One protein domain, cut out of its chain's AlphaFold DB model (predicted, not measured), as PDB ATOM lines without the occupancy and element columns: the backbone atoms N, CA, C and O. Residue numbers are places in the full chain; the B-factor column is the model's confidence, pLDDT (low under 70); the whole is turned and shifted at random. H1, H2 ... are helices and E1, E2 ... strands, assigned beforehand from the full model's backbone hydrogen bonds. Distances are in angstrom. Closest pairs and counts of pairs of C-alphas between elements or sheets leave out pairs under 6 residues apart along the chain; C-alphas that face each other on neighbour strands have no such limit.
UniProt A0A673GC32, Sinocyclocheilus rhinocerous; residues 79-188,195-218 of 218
ATOM      1  N   ALA A  79     227.429 130.758 172.849       92.69
ATOM      2  CA  ALA A  79     226.799 129.772 171.973       92.69
ATOM      3  C   ALA A  79     225.281 129.697 172.188       92.69
ATOM      4  O   ALA A  79     224.528 129.698 171.226       92.69
ATOM      5  N   GLU A  80     224.820 129.740 173.439       90.38
ATOM      6  CA  GLU A  80     223.396 129.683 173.777       90.38
ATOM      7  C   GLU A  80     222.614 130.885 173.229       90.38
ATOM      8  O   GLU A  80     221.480 130.740 172.781       90.38
ATOM      9  N   VAL A  81     223.225 132.075 173.239       90.38
ATOM     10  CA  VAL A  81     222.607 133.291 172.687       90.38
ATOM     11  C   VAL A  81     222.600 133.233 171.163       90.38
ATOM     12  O   VAL A  81     221.645 133.687 170.541       90.38
ATOM     13  N   GLN A  82     223.653 132.684 170.558       94.75
ATOM     14  CA  GLN A  82     223.758 132.561 169.108       94.75
ATOM     15  C   GLN A  82     222.756 131.540 168.548       94.75
ATOM     16  O   GLN A  82     222.028 131.869 167.617       94.75
ATOM     17  N   ILE A  83     222.628 130.377 169.191       93.00
ATOM     18  CA  ILE A  83     221.591 129.380 168.887       93.00
ATOM     19  C   ILE A  83     220.199 129.996 169.057       93.00
ATOM     20  O   ILE A  83     219.339 129.836 168.196       93.00
ATOM     21  N   GLY A  84     219.985 130.756 170.139       90.25
ATOM     22  CA  GLY A  84     218.735 131.481 170.351       90.25
ATOM     23  C   GLY A  84     218.394 132.401 169.178       90.25
ATOM     24  O   GLY A  84     217.308 132.310 168.616       90.25
ATOM     25  N   LYS A  85     219.349 133.228 168.738       90.69
ATOM     26  CA  LYS A  85     219.170 134.109 167.573       90.69
ATOM     27  C   LYS A  85     218.850 133.345 166.292       90.69
ATOM     28  O   LYS A  85     218.004 133.796 165.533       90.69
ATOM     29  N   GLU A  86     219.509 132.217 166.046       93.81
ATOM     30  CA  GLU A  86     219.255 131.383 164.864       93.81
ATOM     31  C   GLU A  86     217.838 130.803 164.876       93.81
ATOM     32  O   GLU A  86     217.164 130.800 163.848       93.81
ATOM     33  N   ILE A  87     217.346 130.393 166.046       90.81
ATOM     34  CA  ILE A  87     215.970 129.918 166.215       90.81
ATOM     35  C   ILE A  87     214.955 131.047 165.969       90.81
ATOM     36  O   ILE A  87     213.968 130.820 165.268       90.81
ATOM     37  N   HIS A  88     215.185 132.250 166.512       88.25
ATOM     38  CA  HIS A  88     214.320 133.411 166.248       88.25
ATOM     39  C   HIS A  88     214.318 133.775 164.757       88.25
ATOM     40  O   HIS A  88     213.248 133.953 164.183       88.25
ATOM     41  N   LEU A  89     215.489 133.790 164.111       90.56
ATOM     42  CA  LEU A  89     215.617 134.090 162.683       90.56
ATOM     43  C   LEU A  89     214.898 133.056 161.806       90.56
ATOM     44  O   LEU A  89     214.166 133.427 160.894       90.56
ATOM     45  N   SER A  90     215.082 131.764 162.097       90.69
ATOM     46  CA  SER A  90     214.390 130.677 161.392       90.69
ATOM     47  C   SER A  90     212.875 130.855 161.477       90.69
ATOM     48  O   SER A  90     212.169 130.757 160.479       90.69
ATOM     49  N   ARG A  91     212.378 131.225 162.662       88.56
ATOM     50  CA  ARG A  91     210.969 131.549 162.866       88.56
ATOM     51  C   ARG A  91     210.540 132.791 162.093       88.56
ATOM     52  O   ARG A  91     209.521 132.735 161.414       88.56
ATOM     53  N   GLU A  92     211.254 133.905 162.158       86.62
ATOM     54  CA  GLU A  92     210.897 135.103 161.381       86.62
ATOM     55  C   GLU A  92     210.681 134.767 159.889       86.62
ATOM     56  O   GLU A  92     209.704 135.213 159.284       86.62
ATOM     57  N   GLN A  93     211.523 133.888 159.338       85.69
ATOM     58  CA  GLN A  93     211.477 133.451 157.940       85.69
ATOM     59  C   GLN A  93     210.318 132.497 157.592       85.69
ATOM     60  O   GLN A  93     210.000 132.360 156.417       85.69
ATOM     61  N   GLU A  94     209.646 131.868 158.564       85.00
ATOM     62  CA  GLU A  94     208.504 130.965 158.305       85.00
ATOM     63  C   GLU A  94     207.266 131.683 157.734       85.00
ATOM     64  O   GLU A  94     206.385 131.025 157.185       85.00
ATOM     65  N   ILE A  95     207.144 133.001 157.939       75.56
ATOM     66  CA  ILE A  95     205.933 133.782 157.611       75.56
ATOM     67  C   ILE A  95     206.208 134.845 156.539       75.56
ATOM     68  O   ILE A  95     205.272 135.364 155.938       75.56
ATOM     69  N   GLN A  96     207.474 135.174 156.274       62.66
ATOM     70  CA  GLN A  96     207.827 136.127 155.223       62.66
ATOM     71  C   GLN A  96     207.687 135.483 153.837       62.66
ATOM     72  O   GLN A  96     208.677 135.084 153.227       62.66
ATOM     73  N   ASP A  97     206.463 135.426 153.314       56.44
ATOM     74  CA  ASP A  97     206.274 135.353 151.868       56.44
ATOM     75  C   ASP A  97     206.626 136.723 151.280       56.44
ATOM     76  O   ASP A  97     206.055 137.754 151.644       56.44
ATOM     77  N   VAL A  98     207.617 136.754 150.387       54.41
ATOM     78  CA  VAL A  98     208.067 137.982 149.721       54.41
ATOM     79  C   VAL A  98     207.028 138.368 148.670       54.41
ATOM     80  O   VAL A  98     207.186 138.092 147.481       54.41
ATOM     81  N   VAL A  99     205.939 138.996 149.108       54.44
ATOM     82  CA  VAL A  99     205.003 139.667 148.208       54.44
ATOM     83  C   VAL A  99     205.543 141.078 147.966       54.44
ATOM     84  O   VAL A  99     205.712 141.838 148.921       54.44
ATOM     85  N   PRO A 100     205.859 141.459 146.716       49.03
ATOM     86  CA  PRO A 100     206.310 142.809 146.420       49.03
ATOM     87  C   PRO A 100     205.125 143.769 146.568       49.03
ATOM     88  O   PRO A 100     204.290 143.892 145.674       49.03
ATOM     89  N   VAL A 101     205.049 144.432 147.719       56.06
ATOM     90  CA  VAL A 101     204.130 145.542 147.993       56.06
ATOM     91  C   VAL A 101     204.970 146.812 148.114       56.06
ATOM     92  O   VAL A 101     206.011 146.798 148.771       56.06
ATOM     93  N   ASP A 102     204.537 147.907 147.486       52.66
ATOM     94  CA  ASP A 102     205.158 149.224 147.671       52.66
ATOM     95  C   ASP A 102     204.909 149.702 149.108       52.66
ATOM     96  O   ASP A 102     203.866 150.275 149.427       52.66
ATOM     97  N   VAL A 103     205.863 149.427 149.996       55.25
ATOM     98  CA  VAL A 103     205.806 149.786 151.418       55.25
ATOM     99  C   VAL A 103     206.833 150.868 151.733       55.25
ATOM    100  O   VAL A 103     207.988 150.792 151.317       55.25
ATOM    101  N   TRP A 104     206.408 151.895 152.473       57.28
ATOM    102  CA  TRP A 104     207.272 153.012 152.874       57.28
ATOM    103  C   TRP A 104     208.069 152.694 154.144       57.28
ATOM    104  O   TRP A 104     209.236 153.076 154.252       57.28
ATOM    105  N   THR A 105     207.467 151.963 155.089       64.69
ATOM    106  CA  THR A 105     208.147 151.414 156.271       64.69
ATOM    107  C   THR A 105     207.729 149.965 156.539       64.69
ATOM    108  O   THR A 105     206.734 149.476 156.007       64.69
ATOM    109  N   ARG A 106     208.508 149.250 157.363       65.75
ATOM    110  CA  ARG A 106     208.231 147.853 157.742       65.75
ATOM    111  C   ARG A 106     206.873 147.726 158.442       65.75
ATOM    112  O   ARG A 106     206.147 146.768 158.211       65.75
ATOM    113  N   GLU A 107     206.538 148.699 159.282       67.06
ATOM    114  CA  GLU A 107     205.322 148.731 160.096       67.06
ATOM    115  C   GLU A 107     204.059 148.867 159.241       67.06
ATOM    116  O   GLU A 107     203.047 148.232 159.541       67.06
ATOM    117  N   ASP A 108     204.141 149.628 158.146       66.50
ATOM    118  CA  ASP A 108     203.021 149.870 157.232       66.50
ATOM    119  C   ASP A 108     202.527 148.578 156.557       66.50
ATOM    120  O   ASP A 108     201.349 148.467 156.225       66.50
ATOM    121  N   HIS A 109     203.397 147.573 156.408       73.75
ATOM    122  CA  HIS A 109     203.005 146.243 155.938       73.75
ATOM    123  C   HIS A 109     202.373 145.384 157.038       73.75
ATOM    124  O   HIS A 109     201.536 144.536 156.764       73.75
ATOM    125  N   MET A 110     202.789 145.555 158.294       78.12
ATOM    126  CA  MET A 110     202.425 144.638 159.379       78.12
ATOM    127  C   MET A 110     201.038 144.930 159.957       78.12
ATOM    128  O   MET A 110     200.342 144.000 160.353       78.12
ATOM    129  N   ILE A 111     200.623 146.201 160.001       78.25
ATOM    130  CA  ILE A 111     199.319 146.591 160.564       78.25
ATOM    131  C   ILE A 111     198.151 145.961 159.780       78.25
ATOM    132  O   ILE A 111     197.324 145.311 160.420       78.25
ATOM    133  N   PRO A 112     198.087 146.043 158.433       79.38
ATOM    134  CA  PRO A 112     196.993 145.430 157.678       79.38
ATOM    135  C   PRO A 112     196.933 143.904 157.815       79.38
ATOM    136  O   PRO A 112     195.844 143.344 157.878       79.38
ATOM    137  N   LEU A 113     198.086 143.227 157.896       82.75
ATOM    138  CA  LEU A 113     198.134 141.777 158.125       82.75
ATOM    139  C   LEU A 113     197.520 141.415 159.481       82.75
ATOM    140  O   LEU A 113     196.697 140.509 159.575       82.75
ATOM    141  N   LEU A 114     197.872 142.166 160.526       81.06
ATOM    142  CA  LEU A 114     197.324 141.961 161.862       81.06
ATOM    143  C   LEU A 114     195.811 142.238 161.916       81.06
ATOM    144  O   LEU A 114     195.070 141.490 162.554       81.06
ATOM    145  N   GLU A 115     195.336 143.278 161.226       79.75
ATOM    146  CA  GLU A 115     193.903 143.582 161.084       79.75
ATOM    147  C   GLU A 115     193.148 142.493 160.306       79.75
ATOM    148  O   GLU A 115     191.997 142.194 160.630       79.75
ATOM    149  N   ALA A 116     193.804 141.849 159.338       82.50
ATOM    150  CA  ALA A 116     193.278 140.699 158.603       82.50
ATOM    151  C   ALA A 116     193.280 139.387 159.418       82.50
ATOM    152  O   ALA A 116     192.829 138.354 158.923       82.50
ATOM    153  N   GLY A 117     193.757 139.416 160.669       81.69
ATOM    154  CA  GLY A 117     193.849 138.242 161.538       81.69
ATOM    155  C   GLY A 117     195.081 137.374 161.278       81.69
ATOM    156  O   GLY A 117     195.160 136.254 161.785       81.69
ATOM    157  N   GLU A 118     196.048 137.864 160.501       86.19
ATOM    158  CA  GLU A 118     197.320 137.180 160.315       86.19
ATOM    159  C   GLU A 118     198.265 137.420 161.498       86.19
ATOM    160  O   GLU A 118     198.187 138.411 162.230       86.19
ATOM    161  N   ARG A 119     199.191 136.479 161.691       87.69
ATOM    162  CA  ARG A 119     200.276 136.619 162.664       87.69
ATOM    163  C   ARG A 119     201.418 137.426 162.058       87.69
ATOM    164  O   ARG A 119     201.830 137.178 160.928       87.69
ATOM    165  N   VAL A 120     201.991 138.328 162.841       87.69
ATOM    166  CA  VAL A 120     203.144 139.148 162.456       87.69
ATOM    167  C   VAL A 120     204.295 138.908 163.426       87.69
ATOM    168  O   VAL A 120     204.069 138.739 164.623       87.69
ATOM    169  N   ARG A 121     205.533 138.863 162.921       90.19
ATOM    170  CA  ARG A 121     206.738 138.607 163.730       90.19
ATOM    171  C   ARG A 121     207.693 139.785 163.745       90.19
ATOM    172  O   ARG A 121     207.757 140.537 162.772       90.19
ATOM    173  N   GLU A 122     208.449 139.904 164.835       89.50
ATOM    174  CA  GLU A 122     209.424 140.978 165.057       89.50
ATOM    175  C   GLU A 122     208.754 142.366 164.922       89.50
ATOM    176  O   GLU A 122     209.208 143.253 164.193       89.50
ATOM    177  N   PHE A 123     207.608 142.522 165.595       86.44
ATOM    178  CA  PHE A 123     206.770 143.718 165.545       86.44
ATOM    179  C   PHE A 123     207.358 144.822 166.435       86.44
ATOM    180  O   PHE A 123     207.442 144.644 167.656       86.44
ATOM    181  N   PRO A 124     207.777 145.972 165.876       86.75
ATOM    182  CA  PRO A 124     208.341 147.050 166.671       86.75
ATOM    183  C   PRO A 124     207.243 147.772 167.459       86.75
ATOM    184  O   PRO A 124     206.213 148.168 166.919       86.75
ATOM    185  N   VAL A 125     207.493 147.997 168.746       85.06
ATOM    186  CA  VAL A 125     206.593 148.738 169.639       85.06
ATOM    187  C   VAL A 125     207.326 149.879 170.310       85.06
ATOM    188  O   VAL A 125     208.526 149.786 170.592       85.06
ATOM    189  N   PHE A 126     206.620 150.972 170.582       85.94
ATOM    190  CA  PHE A 126     207.240 152.122 171.220       85.94
ATOM    191  C   PHE A 126     206.275 153.015 171.982       85.94
ATOM    192  O   PHE A 126     205.059 152.905 171.894       85.94
ATOM    193  N   GLY A 127     206.839 153.905 172.788       82.12
ATOM    194  CA  GLY A 127     206.061 154.773 173.655       82.12
ATOM    195  C   GLY A 127     206.943 155.733 174.428       82.12
ATOM    196  O   GLY A 127     208.169 155.627 174.431       82.12
ATOM    197  N   VAL A 128     206.315 156.699 175.088       81.88
ATOM    198  CA  VAL A 128     207.007 157.639 175.970       81.88
ATOM    199  C   VAL A 128     206.607 157.327 177.403       81.88
ATOM    200  O   VAL A 128     205.444 157.473 177.760       81.88
ATOM    201  N   GLN A 129     207.580 156.950 178.230       79.94
ATOM    202  CA  GLN A 129     207.384 156.701 179.657       79.94
ATOM    203  C   GLN A 129     208.218 157.683 180.472       79.94
ATOM    204  O   GLN A 129     209.426 157.784 180.271       79.94
ATOM    205  N   GLU A 130     207.589 158.418 181.392       80.44
ATOM    206  CA  GLU A 130     208.262 159.446 182.214       80.44
ATOM    207  C   GLU A 130     209.095 160.448 181.372       80.44
ATOM    208  O   GLU A 130     210.166 160.888 181.784       80.44
ATOM    209  N   GLY A 131     208.628 160.794 180.164       77.81
ATOM    210  CA  GLY A 131     209.341 161.696 179.247       77.81
ATOM    211  C   GLY A 131     210.524 161.062 178.502       77.81
ATOM    212  O   GLY A 131     211.289 161.770 177.849       77.81
ATOM    213  N   VAL A 132     210.683 159.738 178.576       81.12
ATOM    214  CA  VAL A 132     211.744 158.975 177.912       81.12
ATOM    215  C   VAL A 132     211.139 158.095 176.831       81.12
ATOM    216  O   VAL A 132     210.187 157.361 177.084       81.12
ATOM    217  N   PHE A 133     211.707 158.135 175.628       86.81
ATOM    218  CA  PHE A 133     211.284 157.250 174.550       86.81
ATOM    219  C   PHE A 133     211.753 155.814 174.826       86.81
ATOM    220  O   PHE A 133     212.936 155.587 175.098       86.81
ATOM    221  N   VAL A 134     210.832 154.858 174.774       88.00
ATOM    222  CA  VAL A 134     211.069 153.429 174.996       88.00
ATOM    223  C   VAL A 134     210.704 152.671 173.728       88.00
ATOM    224  O   VAL A 134     209.662 152.928 173.134       88.00
ATOM    225  N   MET A 135     211.572 151.748 173.325       90.62
ATOM    226  CA  MET A 135     211.408 150.897 172.147       90.62
ATOM    227  C   MET A 135     211.498 149.427 172.552       90.62
ATOM    228  O   MET A 135     212.372 149.042 173.335       90.62
ATOM    229  N   GLY A 136     210.655 148.591 171.970       90.56
ATOM    230  CA  GLY A 136     210.693 147.141 172.090       90.56
ATOM    231  C   GLY A 136     210.447 146.478 170.742       90.56
ATOM    232  O   GLY A 136     210.091 147.138 169.767       90.56
ATOM    233  N   VAL A 137     210.651 145.169 170.708       89.62
ATOM    234  CA  VAL A 137     210.250 144.312 169.597       89.62
ATOM    235  C   VAL A 137     209.510 143.135 170.211       89.62
ATOM    236  O   VAL A 137     209.981 142.570 171.197       89.62
ATOM    237  N   ILE A 138     208.331 142.845 169.680       89.75
ATOM    238  CA  ILE A 138     207.519 141.689 170.036       89.75
ATOM    239  C   ILE A 138     207.848 140.573 169.048       89.75
ATOM    240  O   ILE A 138     207.747 140.787 167.840       89.75
ATOM    241  N   ASP A 139     208.202 139.390 169.551       89.44
ATOM    242  CA  ASP A 139     208.573 138.259 168.693       89.44
ATOM    243  C   ASP A 139     207.426 137.842 167.765       89.44
ATOM    244  O   ASP A 139     207.641 137.659 166.570       89.44
ATOM    245  N   GLU A 140     206.207 137.706 168.294       89.44
ATOM    246  CA  GLU A 140     205.012 137.370 167.522       89.44
ATOM    247  C   GLU A 140     203.758 138.038 168.108       89.44
ATOM    248  O   GLU A 140     203.540 138.051 169.320       89.44
ATOM    249  N   LEU A 141     202.924 138.586 167.227       87.81
ATOM    250  CA  LEU A 141     201.662 139.238 167.552       87.81
ATOM    251  C   LEU A 141     200.568 138.703 166.626       87.81
ATOM    252  O   LEU A 141     200.796 138.516 165.431       87.81
ATOM    253  N   LEU A 142     199.384 138.451 167.171       86.44
ATOM    254  CA  LEU A 142     198.220 137.996 166.410       86.44
ATOM    255  C   LEU A 142     196.941 138.629 166.959       86.44
ATOM    256  O   LEU A 142     196.834 138.883 168.158       86.44
ATOM    257  N   ASN A 143     195.968 138.854 166.084       83.12
ATOM    258  CA  ASN A 143     194.621 139.232 166.484       83.12
ATOM    259  C   ASN A 143     193.765 137.965 166.543       83.12
ATOM    260  O   ASN A 143     193.625 137.259 165.543       83.12
ATOM    261  N   ASN A 144     193.266 137.614 167.727       79.94
ATOM    262  CA  ASN A 144     192.464 136.409 167.876       79.94
ATOM    263  C   ASN A 144     191.040 136.615 167.319       79.94
ATOM    264  O   ASN A 144     190.618 137.720 166.988       79.94
ATOM    265  N   GLN A 145     190.259 135.536 167.236       80.81
ATOM    266  CA  GLN A 145     188.884 135.589 166.712       80.81
ATOM    267  C   GLN A 145     187.935 136.464 167.555       80.81
ATOM    268  O   GLN A 145     186.870 136.843 167.074       80.81
ATOM    269  N   ASN A 146     188.322 136.795 168.790       80.25
ATOM    270  CA  ASN A 146     187.570 137.669 169.688       80.25
ATOM    271  C   ASN A 146     187.952 139.153 169.521       80.25
ATOM    272  O   ASN A 146     187.368 140.001 170.191       80.25
ATOM    273  N   GLY A 147     188.915 139.474 168.649       73.25
ATOM    274  CA  GLY A 147     189.440 140.829 168.471       73.25
ATOM    275  C   GLY A 147     190.488 141.240 169.514       73.25
ATOM    276  O   GLY A 147     190.775 142.429 169.649       73.25
ATOM    277  N   GLU A 148     191.028 140.294 170.287       78.38
ATOM    278  CA  GLU A 148     192.066 140.559 171.285       78.38
ATOM    279  C   GLU A 148     193.459 140.355 170.679       78.38
ATOM    280  O   GLU A 148     193.737 139.354 170.007       78.38
ATOM    281  N   LEU A 149     194.367 141.283 170.980       80.44
ATOM    282  CA  LEU A 149     195.775 141.159 170.625       80.44
ATOM    283  C   LEU A 149     196.470 140.166 171.558       80.44
ATOM    284  O   LEU A 149     196.559 140.392 172.765       80.44
ATOM    285  N   VAL A 150     197.007 139.091 170.986       84.31
ATOM    286  CA  VAL A 150     197.775 138.075 171.709       84.31
ATOM    287  C   VAL A 150     199.253 138.222 171.363       84.31
ATOM    288  O   VAL A 150     199.663 138.077 170.210       84.31
ATOM    289  N   LEU A 151     200.045 138.514 172.393       88.25
ATOM    290  CA  LEU A 151     201.496 138.642 172.327       88.25
ATOM    291  C   LEU A 151     202.149 137.308 172.696       88.25
ATOM    292  O   LEU A 151     202.000 136.823 173.819       88.25
ATOM    293  N   ASN A 152     202.928 136.758 171.770       85.81
ATOM    294  CA  ASN A 152     203.720 135.554 171.971       85.81
ATOM    295  C   ASN A 152     205.207 135.914 172.051       85.81
ATOM    296  O   ASN A 152     205.805 136.362 171.078       85.81
ATOM    297  N   GLU A 153     205.806 135.686 173.218       86.12
ATOM    298  CA  GLU A 153     207.245 135.851 173.446       86.12
ATOM    299  C   GLU A 153     207.930 134.481 173.394       86.12
ATOM    300  O   GLU A 153     207.545 133.531 174.089       86.12
ATOM    301  N   LEU A 154     208.979 134.385 172.585       86.62
ATOM    302  CA  LEU A 154     209.785 133.192 172.428       86.62
ATOM    303  C   LEU A 154     211.010 133.259 173.335       86.62
ATOM    304  O   LEU A 154     211.782 134.212 173.329       86.62
ATOM    305  N   LYS A 155     211.239 132.185 174.093       85.56
ATOM    306  CA  LYS A 155     212.469 132.015 174.869       85.56
ATOM    307  C   LYS A 155     213.089 130.652 174.597       85.56
ATOM    308  O   LYS A 155     212.453 129.609 174.755       85.56
ATOM    309  N   THR A 156     214.372 130.658 174.252       84.75
ATOM    310  CA  THR A 156     215.161 129.443 174.019       84.75
ATOM    311  C   THR A 156     215.878 129.009 175.292       84.75
ATOM    312  O   THR A 156     216.494 129.835 175.974       84.75
ATOM    313  N   ARG A 157     215.817 127.717 175.640       79.75
ATOM    314  CA  ARG A 157     216.459 127.182 176.854       79.75
ATOM    315  C   ARG A 157     217.134 125.838 176.603       79.75
ATOM    316  O   ARG A 157     216.591 124.969 175.937       79.75
ATOM    317  N   LYS A 158     218.296 125.652 177.238       79.69
ATOM    318  CA  LYS A 158     219.103 124.421 177.159       79.69
ATOM    319  C   LYS A 158     218.471 123.219 177.873       79.69
ATOM    320  O   LYS A 158     218.794 122.077 177.578       79.69
ATOM    321  N   GLN A 159     217.641 123.464 178.884       80.19
ATOM    322  CA  GLN A 159     217.055 122.418 179.723       80.19
ATOM    323  C   GLN A 159     215.538 122.568 179.787       80.19
ATOM    324  O   GLN A 159     215.028 123.683 179.897       80.19
ATOM    325  N   ASN A 160     214.847 121.428 179.828       79.38
ATOM    326  CA  ASN A 160     213.392 121.308 179.978       79.38
ATOM    327  C   ASN A 160     212.907 121.493 181.434       79.38
ATOM    328  O   ASN A 160     211.867 120.984 181.834       79.38
ATOM    329  N   SER A 161     213.677 122.191 182.273       83.19
ATOM    330  CA  SER A 161     213.205 122.641 183.593       83.19
ATOM    331  C   SER A 161     212.292 123.856 183.436       83.19
ATOM    332  O   SER A 161     212.221 124.403 182.352       83.19
ATOM    333  N   LEU A 162     211.635 124.361 184.475       83.31
ATOM    334  CA  LEU A 162     210.991 125.685 184.412       83.31
ATOM    335  C   LEU A 162     212.025 126.807 184.628       83.31
ATOM    336  O   LEU A 162     213.090 126.543 185.202       83.31
ATOM    337  N   PRO A 163     211.778 128.048 184.159       84.56
ATOM    338  CA  PRO A 163     212.625 129.173 184.542       84.56
ATOM    339  C   PRO A 163     212.611 129.349 186.066       84.56
ATOM    340  O   PRO A 163     211.634 129.037 186.746       84.56
ATOM    341  N   SER A 164     213.707 129.870 186.614       88.06
ATOM    342  CA  SER A 164     213.714 130.295 188.016       88.06
ATOM    343  C   SER A 164     212.690 131.411 188.244       88.06
ATOM    344  O   SER A 164     212.401 132.185 187.332       88.06
ATOM    345  N   SER A 165     212.201 131.558 189.478       87.69
ATOM    346  CA  SER A 165     211.247 132.622 189.850       87.69
ATOM    347  C   SER A 165     211.737 134.019 189.472       87.69
ATOM    348  O   SER A 165     210.969 134.919 189.149       87.69
ATOM    349  N   ALA A 166     213.047 134.203 189.513       85.44
ATOM    350  CA  ALA A 166     213.677 135.449 189.177       85.44
ATOM    351  C   ALA A 166     213.647 135.661 187.639       85.44
ATOM    352  O   ALA A 166     213.262 136.738 187.185       85.44
ATOM    353  N   GLN A 167     214.000 134.652 186.834       84.38
ATOM    354  CA  GLN A 167     213.891 134.726 185.367       84.38
ATOM    355  C   GLN A 167     212.445 134.951 184.919       84.38
ATOM    356  O   GLN A 167     212.199 135.751 184.024       84.38
ATOM    357  N   ASP A 168     211.498 134.289 185.578       85.81
ATOM    358  CA  ASP A 168     210.071 134.435 185.314       85.81
ATOM    359  C   ASP A 168     209.589 135.877 185.533       85.81
ATOM    360  O   ASP A 168     208.964 136.460 184.653       85.81
ATOM    361  N   LYS A 169     209.998 136.528 186.633       85.19
ATOM    362  CA  LYS A 169     209.703 137.953 186.870       85.19
ATOM    363  C   LYS A 169     210.216 138.865 185.756       85.19
ATOM    364  O   LYS A 169     209.529 139.813 185.389       85.19
ATOM    365  N   VAL A 170     211.411 138.598 185.226       84.44
ATOM    366  CA  VAL A 170     211.977 139.388 184.120       84.44
ATOM    367  C   VAL A 170     211.207 139.150 182.826       84.44
ATOM    368  O   VAL A 170     210.935 140.108 182.108       84.44
ATOM    369  N   ASN A 171     210.821 137.904 182.546       85.25
ATOM    370  CA  ASN A 171     210.012 137.572 181.374       85.25
ATOM    371  C   ASN A 171     208.632 138.240 181.450       85.25
ATOM    372  O   ASN A 171     208.233 138.914 180.506       85.25
ATOM    373  N   CYS A 172     207.964 138.162 182.604       85.44
ATOM    374  CA  CYS A 172     206.706 138.863 182.860       85.44
ATOM    375  C   CYS A 172     206.859 140.379 182.675       85.44
ATOM    376  O   CYS A 172     205.999 141.020 182.077       85.44
ATOM    377  N   PHE A 173     207.966 140.958 183.147       85.62
ATOM    378  CA  PHE A 173     208.247 142.381 182.970       85.62
ATOM    379  C   PHE A 173     208.460 142.759 181.497       85.62
ATOM    380  O   PHE A 173     207.967 143.796 181.058       85.62
ATOM    381  N   GLN A 174     209.145 141.913 180.722       87.25
ATOM    382  CA  GLN A 174     209.337 142.125 179.287       87.25
ATOM    383  C   GLN A 174     208.000 142.112 178.538       87.25
ATOM    384  O   GLN A 174     207.709 143.044 177.790       87.25
ATOM    385  N   VAL A 175     207.168 141.097 178.785       84.94
ATOM    386  CA  VAL A 175     205.853 140.971 178.146       84.94
ATOM    387  C   VAL A 175     204.937 142.125 178.559       84.94
ATOM    388  O   VAL A 175     204.282 142.724 177.710       84.94
ATOM    389  N   SER A 176     204.946 142.514 179.839       84.69
ATOM    390  CA  SER A 176     204.194 143.679 180.322       84.69
ATOM    391  C   SER A 176     204.582 144.961 179.587       84.69
ATOM    392  O   SER A 176     203.706 145.764 179.283       84.69
ATOM    393  N   TRP A 177     205.867 145.163 179.286       85.56
ATOM    394  CA  TRP A 177     206.306 146.297 178.476       85.56
ATOM    395  C   TRP A 177     205.809 146.214 177.034       85.56
ATOM    396  O   TRP A 177     205.433 147.240 176.482       85.56
ATOM    397  N   GLY A 178     205.761 145.018 176.443       80.19
ATOM    398  CA  GLY A 178     205.181 144.810 175.115       80.19
ATOM    399  C   GLY A 178     203.729 145.286 175.020       80.19
ATOM    400  O   GLY A 178     203.383 145.957 174.056       80.19
ATOM    401  N   TYR A 179     202.919 145.035 176.054       75.38
ATOM    402  CA  TYR A 179     201.533 145.520 176.131       75.38
ATOM    403  C   TYR A 179     201.405 147.017 176.458       75.38
ATOM    404  O   TYR A 179     200.444 147.658 176.042       75.38
ATOM    405  N   LEU A 180     202.332 147.580 177.242       77.00
ATOM    406  CA  LEU A 180     202.291 148.998 177.629       77.00
ATOM    407  C   LEU A 180     202.729 149.940 176.504       77.00
ATOM    408  O   LEU A 180     202.381 151.122 176.521       77.00
ATOM    409  N   LEU A 181     203.528 149.447 175.561       74.44
ATOM    410  CA  LEU A 181     203.965 150.219 174.405       74.44
ATOM    411  C   LEU A 181     202.887 150.183 173.324       74.44
ATOM    412  O   LEU A 181     202.246 149.165 173.090       74.44
ATOM    413  N   GLN A 182     202.686 151.320 172.665       67.69
ATOM    414  CA  GLN A 182     201.693 151.440 171.609       67.69
ATOM    415  C   GLN A 182     202.283 151.012 170.263       67.69
ATOM    416  O   GLN A 182     203.486 151.130 170.001       67.69
ATOM    417  N   VAL A 183     201.388 150.565 169.384       57.66
ATOM    418  CA  VAL A 183     201.631 150.481 167.947       57.66
ATOM    419  C   VAL A 183     201.408 151.870 167.363       57.66
ATOM    420  O   VAL A 183     200.342 152.454 167.552       57.66
ATOM    421  N   CYS A 184     202.390 152.420 166.659       43.47
ATOM    422  CA  CYS A 184     202.199 153.686 165.965       43.47
ATOM    423  C   CYS A 184     202.030 153.427 164.466       43.47
ATOM    424  O   CYS A 184     202.953 152.893 163.849       43.47
ATOM    425  N   PRO A 185     200.918 153.849 163.849       44.00
ATOM    426  CA  PRO A 185     200.889 154.011 162.405       44.00
ATOM    427  C   PRO A 185     201.847 155.145 161.994       44.00
ATOM    428  O   PRO A 185     202.050 156.109 162.744       44.00
ATOM    429  N   CYS A 186     202.464 155.012 160.819       35.84
ATOM    430  CA  CYS A 186     203.483 155.919 160.292       35.84
ATOM    431  C   CYS A 186     203.055 157.411 160.351       35.84
ATOM    432  O   CYS A 186     201.910 157.758 160.040       35.84
ATOM    433  N   PRO A 187     203.955 158.341 160.740       38.12
ATOM    434  CA  PRO A 187     203.611 159.735 161.046       38.12
ATOM    435  C   PRO A 187     203.297 160.637 159.838       38.12
ATOM    436  O   PRO A 187     202.985 161.810 160.038       38.12
ATOM    437  N   HIS A 188     203.351 160.149 158.594       43.16
ATOM    438  CA  HIS A 188     203.193 161.014 157.413       43.16
ATOM    439  C   HIS A 188     201.740 161.375 157.048       43.16
ATOM    440  O   HIS A 188     201.540 162.186 156.146       43.16
ATOM    441  N   LEU A 195     196.697 162.872 166.538       35.25
ATOM    442  CA  LEU A 195     197.566 162.227 167.541       35.25
ATOM    443  C   LEU A 195     196.831 161.984 168.866       35.25
ATOM    444  O   LEU A 195     197.044 160.970 169.521       35.25
ATOM    445  N   HIS A 196     195.912 162.880 169.229       28.58
ATOM    446  CA  HIS A 196     195.111 162.756 170.443       28.58
ATOM    447  C   HIS A 196     194.008 161.688 170.325       28.58
ATOM    448  O   HIS A 196     193.570 161.155 171.333       28.58
ATOM    449  N   CYS A 197     193.564 161.344 169.110       25.88
ATOM    450  CA  CYS A 197     192.483 160.378 168.904       25.88
ATOM    451  C   CYS A 197     192.998 158.926 168.883       25.88
ATOM    452  O   CYS A 197     192.357 158.045 169.454       25.88
ATOM    453  N   ALA A 198     194.198 158.686 168.336       30.78
ATOM    454  CA  ALA A 198     194.854 157.373 168.395       30.78
ATOM    455  C   ALA A 198     195.305 157.010 169.824       30.78
ATOM    456  O   ALA A 198     195.164 155.866 170.252       30.78
ATOM    457  N   PHE A 199     195.761 158.003 170.598       28.58
ATOM    458  CA  PHE A 199     196.187 157.803 171.989       28.58
ATOM    459  C   PHE A 199     195.026 157.432 172.927       28.58
ATOM    460  O   PHE A 199     195.237 156.732 173.912       28.58
ATOM    461  N   VAL A 200     193.802 157.889 172.630       26.19
ATOM    462  CA  VAL A 200     192.624 157.690 173.495       26.19
ATOM    463  C   VAL A 200     191.891 156.378 173.191       26.19
ATOM    464  O   VAL A 200     191.380 155.753 174.116       26.19
ATOM    465  N   ASN A 201     191.878 155.910 171.937       26.19
ATOM    466  CA  ASN A 201     191.146 154.688 171.575       26.19
ATOM    467  C   ASN A 201     191.920 153.379 171.815       26.19
ATOM    468  O   ASN A 201     191.287 152.349 172.024       26.19
ATOM    469  N   CYS A 202     193.258 153.394 171.874       29.75
ATOM    470  CA  CYS A 202     194.030 152.180 172.190       29.75
ATOM    471  C   CYS A 202     194.049 151.836 173.693       29.75
ATOM    472  O   CYS A 202     194.329 150.699 174.059       29.75
ATOM    473  N   CYS A 203     193.718 152.784 174.578       25.66
ATOM    474  CA  CYS A 203     193.702 152.560 176.029       25.66
ATOM    475  C   CYS A 203     192.540 151.677 176.527       25.66
ATOM    476  O   CYS A 203     192.536 151.307 177.699       25.66
ATOM    477  N   LEU A 204     191.554 151.346 175.683       27.22
ATOM    478  CA  LEU A 204     190.322 150.661 176.103       27.22
ATOM    479  C   LEU A 204     190.319 149.134 175.920       27.22
ATOM    480  O   LEU A 204     189.403 148.487 176.421       27.22
ATOM    481  N   VAL A 205     191.341 148.530 175.304       30.19
ATOM    482  CA  VAL A 205     191.439 147.062 175.161       30.19
ATOM    483  C   VAL A 205     192.485 146.506 176.135       30.19
ATOM    484  O   VAL A 205     193.504 145.947 175.752       30.19
ATOM    485  N   LEU A 206     192.256 146.720 177.434       33.12
ATOM    486  CA  LEU A 206     193.051 146.151 178.538       33.12
ATOM    487  C   LEU A 206     192.265 145.081 179.320       33.12
ATOM    488  O   LEU A 206     192.446 144.922 180.527       33.12
ATOM    489  N   ILE A 207     191.365 144.349 178.661       33.41
ATOM    490  CA  ILE A 207     190.546 143.313 179.302       33.41
ATOM    491  C   ILE A 207     190.719 142.017 178.509       33.41
ATOM    492  O   ILE A 207     190.090 141.858 177.475       33.41
ATOM    493  N   GLY A 208     191.594 141.125 178.993       30.03
ATOM    494  CA  GLY A 208     191.802 139.787 178.418       30.03
ATOM    495  C   GLY A 208     193.271 139.384 178.240       30.03
ATOM    496  O   GLY A 208     193.690 139.037 177.145       30.03
ATOM    497  N   LEU A 209     194.098 139.452 179.292       34.28
ATOM    498  CA  LEU A 209     195.508 139.045 179.198       34.28
ATOM    499  C   LEU A 209     195.640 137.512 179.213       34.28
ATOM    500  O   LEU A 209     195.523 136.889 180.269       34.28
ATOM    501  N   HIS A 210     195.943 136.913 178.060       36.34
ATOM    502  CA  HIS A 210     196.441 135.540 177.959       36.34
ATOM    503  C   HIS A 210     197.958 135.569 177.709       36.34
ATOM    504  O   HIS A 210     198.425 136.092 176.701       36.34
ATOM    505  N   PHE A 211     198.738 135.027 178.649       40.38
ATOM    506  CA  PHE A 211     200.193 134.914 178.529       40.38
ATOM    507  C   PHE A 211     200.557 133.534 177.983       40.38
ATOM    508  O   PHE A 211     200.360 132.524 178.660       40.38
ATOM    509  N   THR A 212     201.128 133.484 176.784       38.81
ATOM    510  CA  THR A 212     201.648 132.249 176.188       38.81
ATOM    511  C   THR A 212     203.157 132.353 176.025       38.81
ATOM    512  O   THR A 212     203.671 133.008 175.124       38.81
ATOM    513  N   TYR A 213     203.888 131.686 176.922       46.78
ATOM    514  CA  TYR A 213     205.321 131.458 176.753       46.78
ATOM    515  C   TYR A 213     205.532 130.254 175.843       46.78
ATOM    516  O   TYR A 213     205.115 129.142 176.177       46.78
ATOM    517  N   ILE A 214     206.221 130.454 174.721       54.69
ATOM    518  CA  ILE A 214     206.639 129.344 173.865       54.69
ATOM    519  C   ILE A 214     208.083 129.004 174.223       54.69
ATOM    520  O   ILE A 214     209.015 129.736 173.893       54.69
ATOM    521  N   TRP A 215     208.267 127.885 174.923       48.31
ATOM    522  CA  TRP A 215     209.590 127.368 175.261       48.31
ATOM    523  C   TRP A 215     210.083 126.452 174.147       48.31
ATOM    524  O   TRP A 215     209.492 125.401 173.900       48.31
ATOM    525  N   LEU A 216     211.172 126.847 173.487       48.75
ATOM    526  CA  LEU A 216     211.888 125.975 172.561       48.75
ATOM    527  C   LEU A 216     213.161 125.428 173.200       48.75
ATOM    528  O   LEU A 216     213.936 126.164 173.823       48.75
ATOM    529  N   TYR A 217     213.363 124.128 173.007       46.22
ATOM    530  CA  TYR A 217     214.537 123.396 173.460       46.22
ATOM    531  C   TYR A 217     215.508 123.223 172.296       46.22
ATOM    532  O   TYR A 217     215.095 122.801 171.215       46.22
ATOM    533  N   SER A 218     216.772 123.584 172.531       46.50
ATOM    534  CA  SER A 218     217.895 123.405 171.601       46.50
ATOM    535  C   SER A 218     218.803 122.273 172.048       46.50
ATOM    536  O   SER A 218     219.189 122.321 173.244       46.50
TER     537      SER A 218
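Overview. This is residues 79 to 188 and 195 to 218 of the 218 residues of a protein of Sinocyclocheilus rhinocerous (UniProt A0A673GC32). A strongly twisted sheet of four strands curls round the inner end of one helix, H3, while two further helices, H1 and H2, cover its other face; a fourth helix, H4, lies off the sheet. E2 bends sharply in the sheet, and residues 164 to 170, of which 165 to 170 belong to H3, stick out free. The printed part has 134 residues with four named helices and four named strands, in the order H1 H2 E1 E2 E3 H3 H4 E4, and the class is mixed, helices and strands. The mixed sheet runs E1, E2, E3, E4. The whole is compact, with a radius of gyration of the C-alphas of 16.1 A and spans of 46 by 38 by 32 A.

Along the chain. H1, residues 79 to 93, begins with C-alpha 79 at (226.799, 129.772, 171.973) and is 21.1 A long. H2 is residues 106 to 115. E1, residues 120 to 129, is 24.9 A long, and E2, residues 132 to 143, 28.5 A. E3 is residues 149 to 157, 25.7 A. H3, residues 165 to 180, is 22.3 A long, from C-alpha 165 at (211.247, 132.622, 189.850). H4 is residues 195 to 204. E4, residues 212 to 217, ends with C-alpha 217 at (214.537, 123.396, 173.460).

Arrangement. E1, E2 and E3 form a meander, each strand the antiparallel neighbour of the one before. The hairpin E1 and E2 has N 125 and O 136 within hydrogen-bond range at 2.9 A. E2 bends by 82 degrees at residue 139. The hairpin E2 and E3 has N 152 and O 140 at 2.8 A. E3 and the edge strand E4 are parallel at 24 degrees, with N 157 and O 216 at 3.0 A. There are three layers, helices on both faces of the sheet: H3 on one, H1 on the other. The closest C-alphas of H3 and E2 are those of Ile 138 and Gly 178, 6.4 A apart. H1 lies over E3, along the strands, at a height over the sheet of 8.1 A; its Gly 84 and Thr 156 of E3 have the closest C-alphas, 5.5 A apart. H2, on the same face as H1, lies over E1 and E2, across the strands; C-alphas 110 and 120, the closest of H2 and E1, are 6.3 A apart. H4 is not on the sheet and touches no helix. Every O i to N i+4 pair is within hydrogen-bond range in H1 and H3, but 3 of 6 in H2 and 2 of 6 in H4, where 1 of 7 O i to N i+3 pairs is.

Size, cuts and confidence. The two C-alphas farthest apart, those of Ser 161 and His 188, are 47.5 A apart. Residues 189 to 194 are not printed, and C-alphas 188 and 195 are 11.6 A apart across the cut. The link from H1 to H2 is long. The model's pLDDT is under 70 at residues 96 to 108, 182 to 188 and 195 to 218.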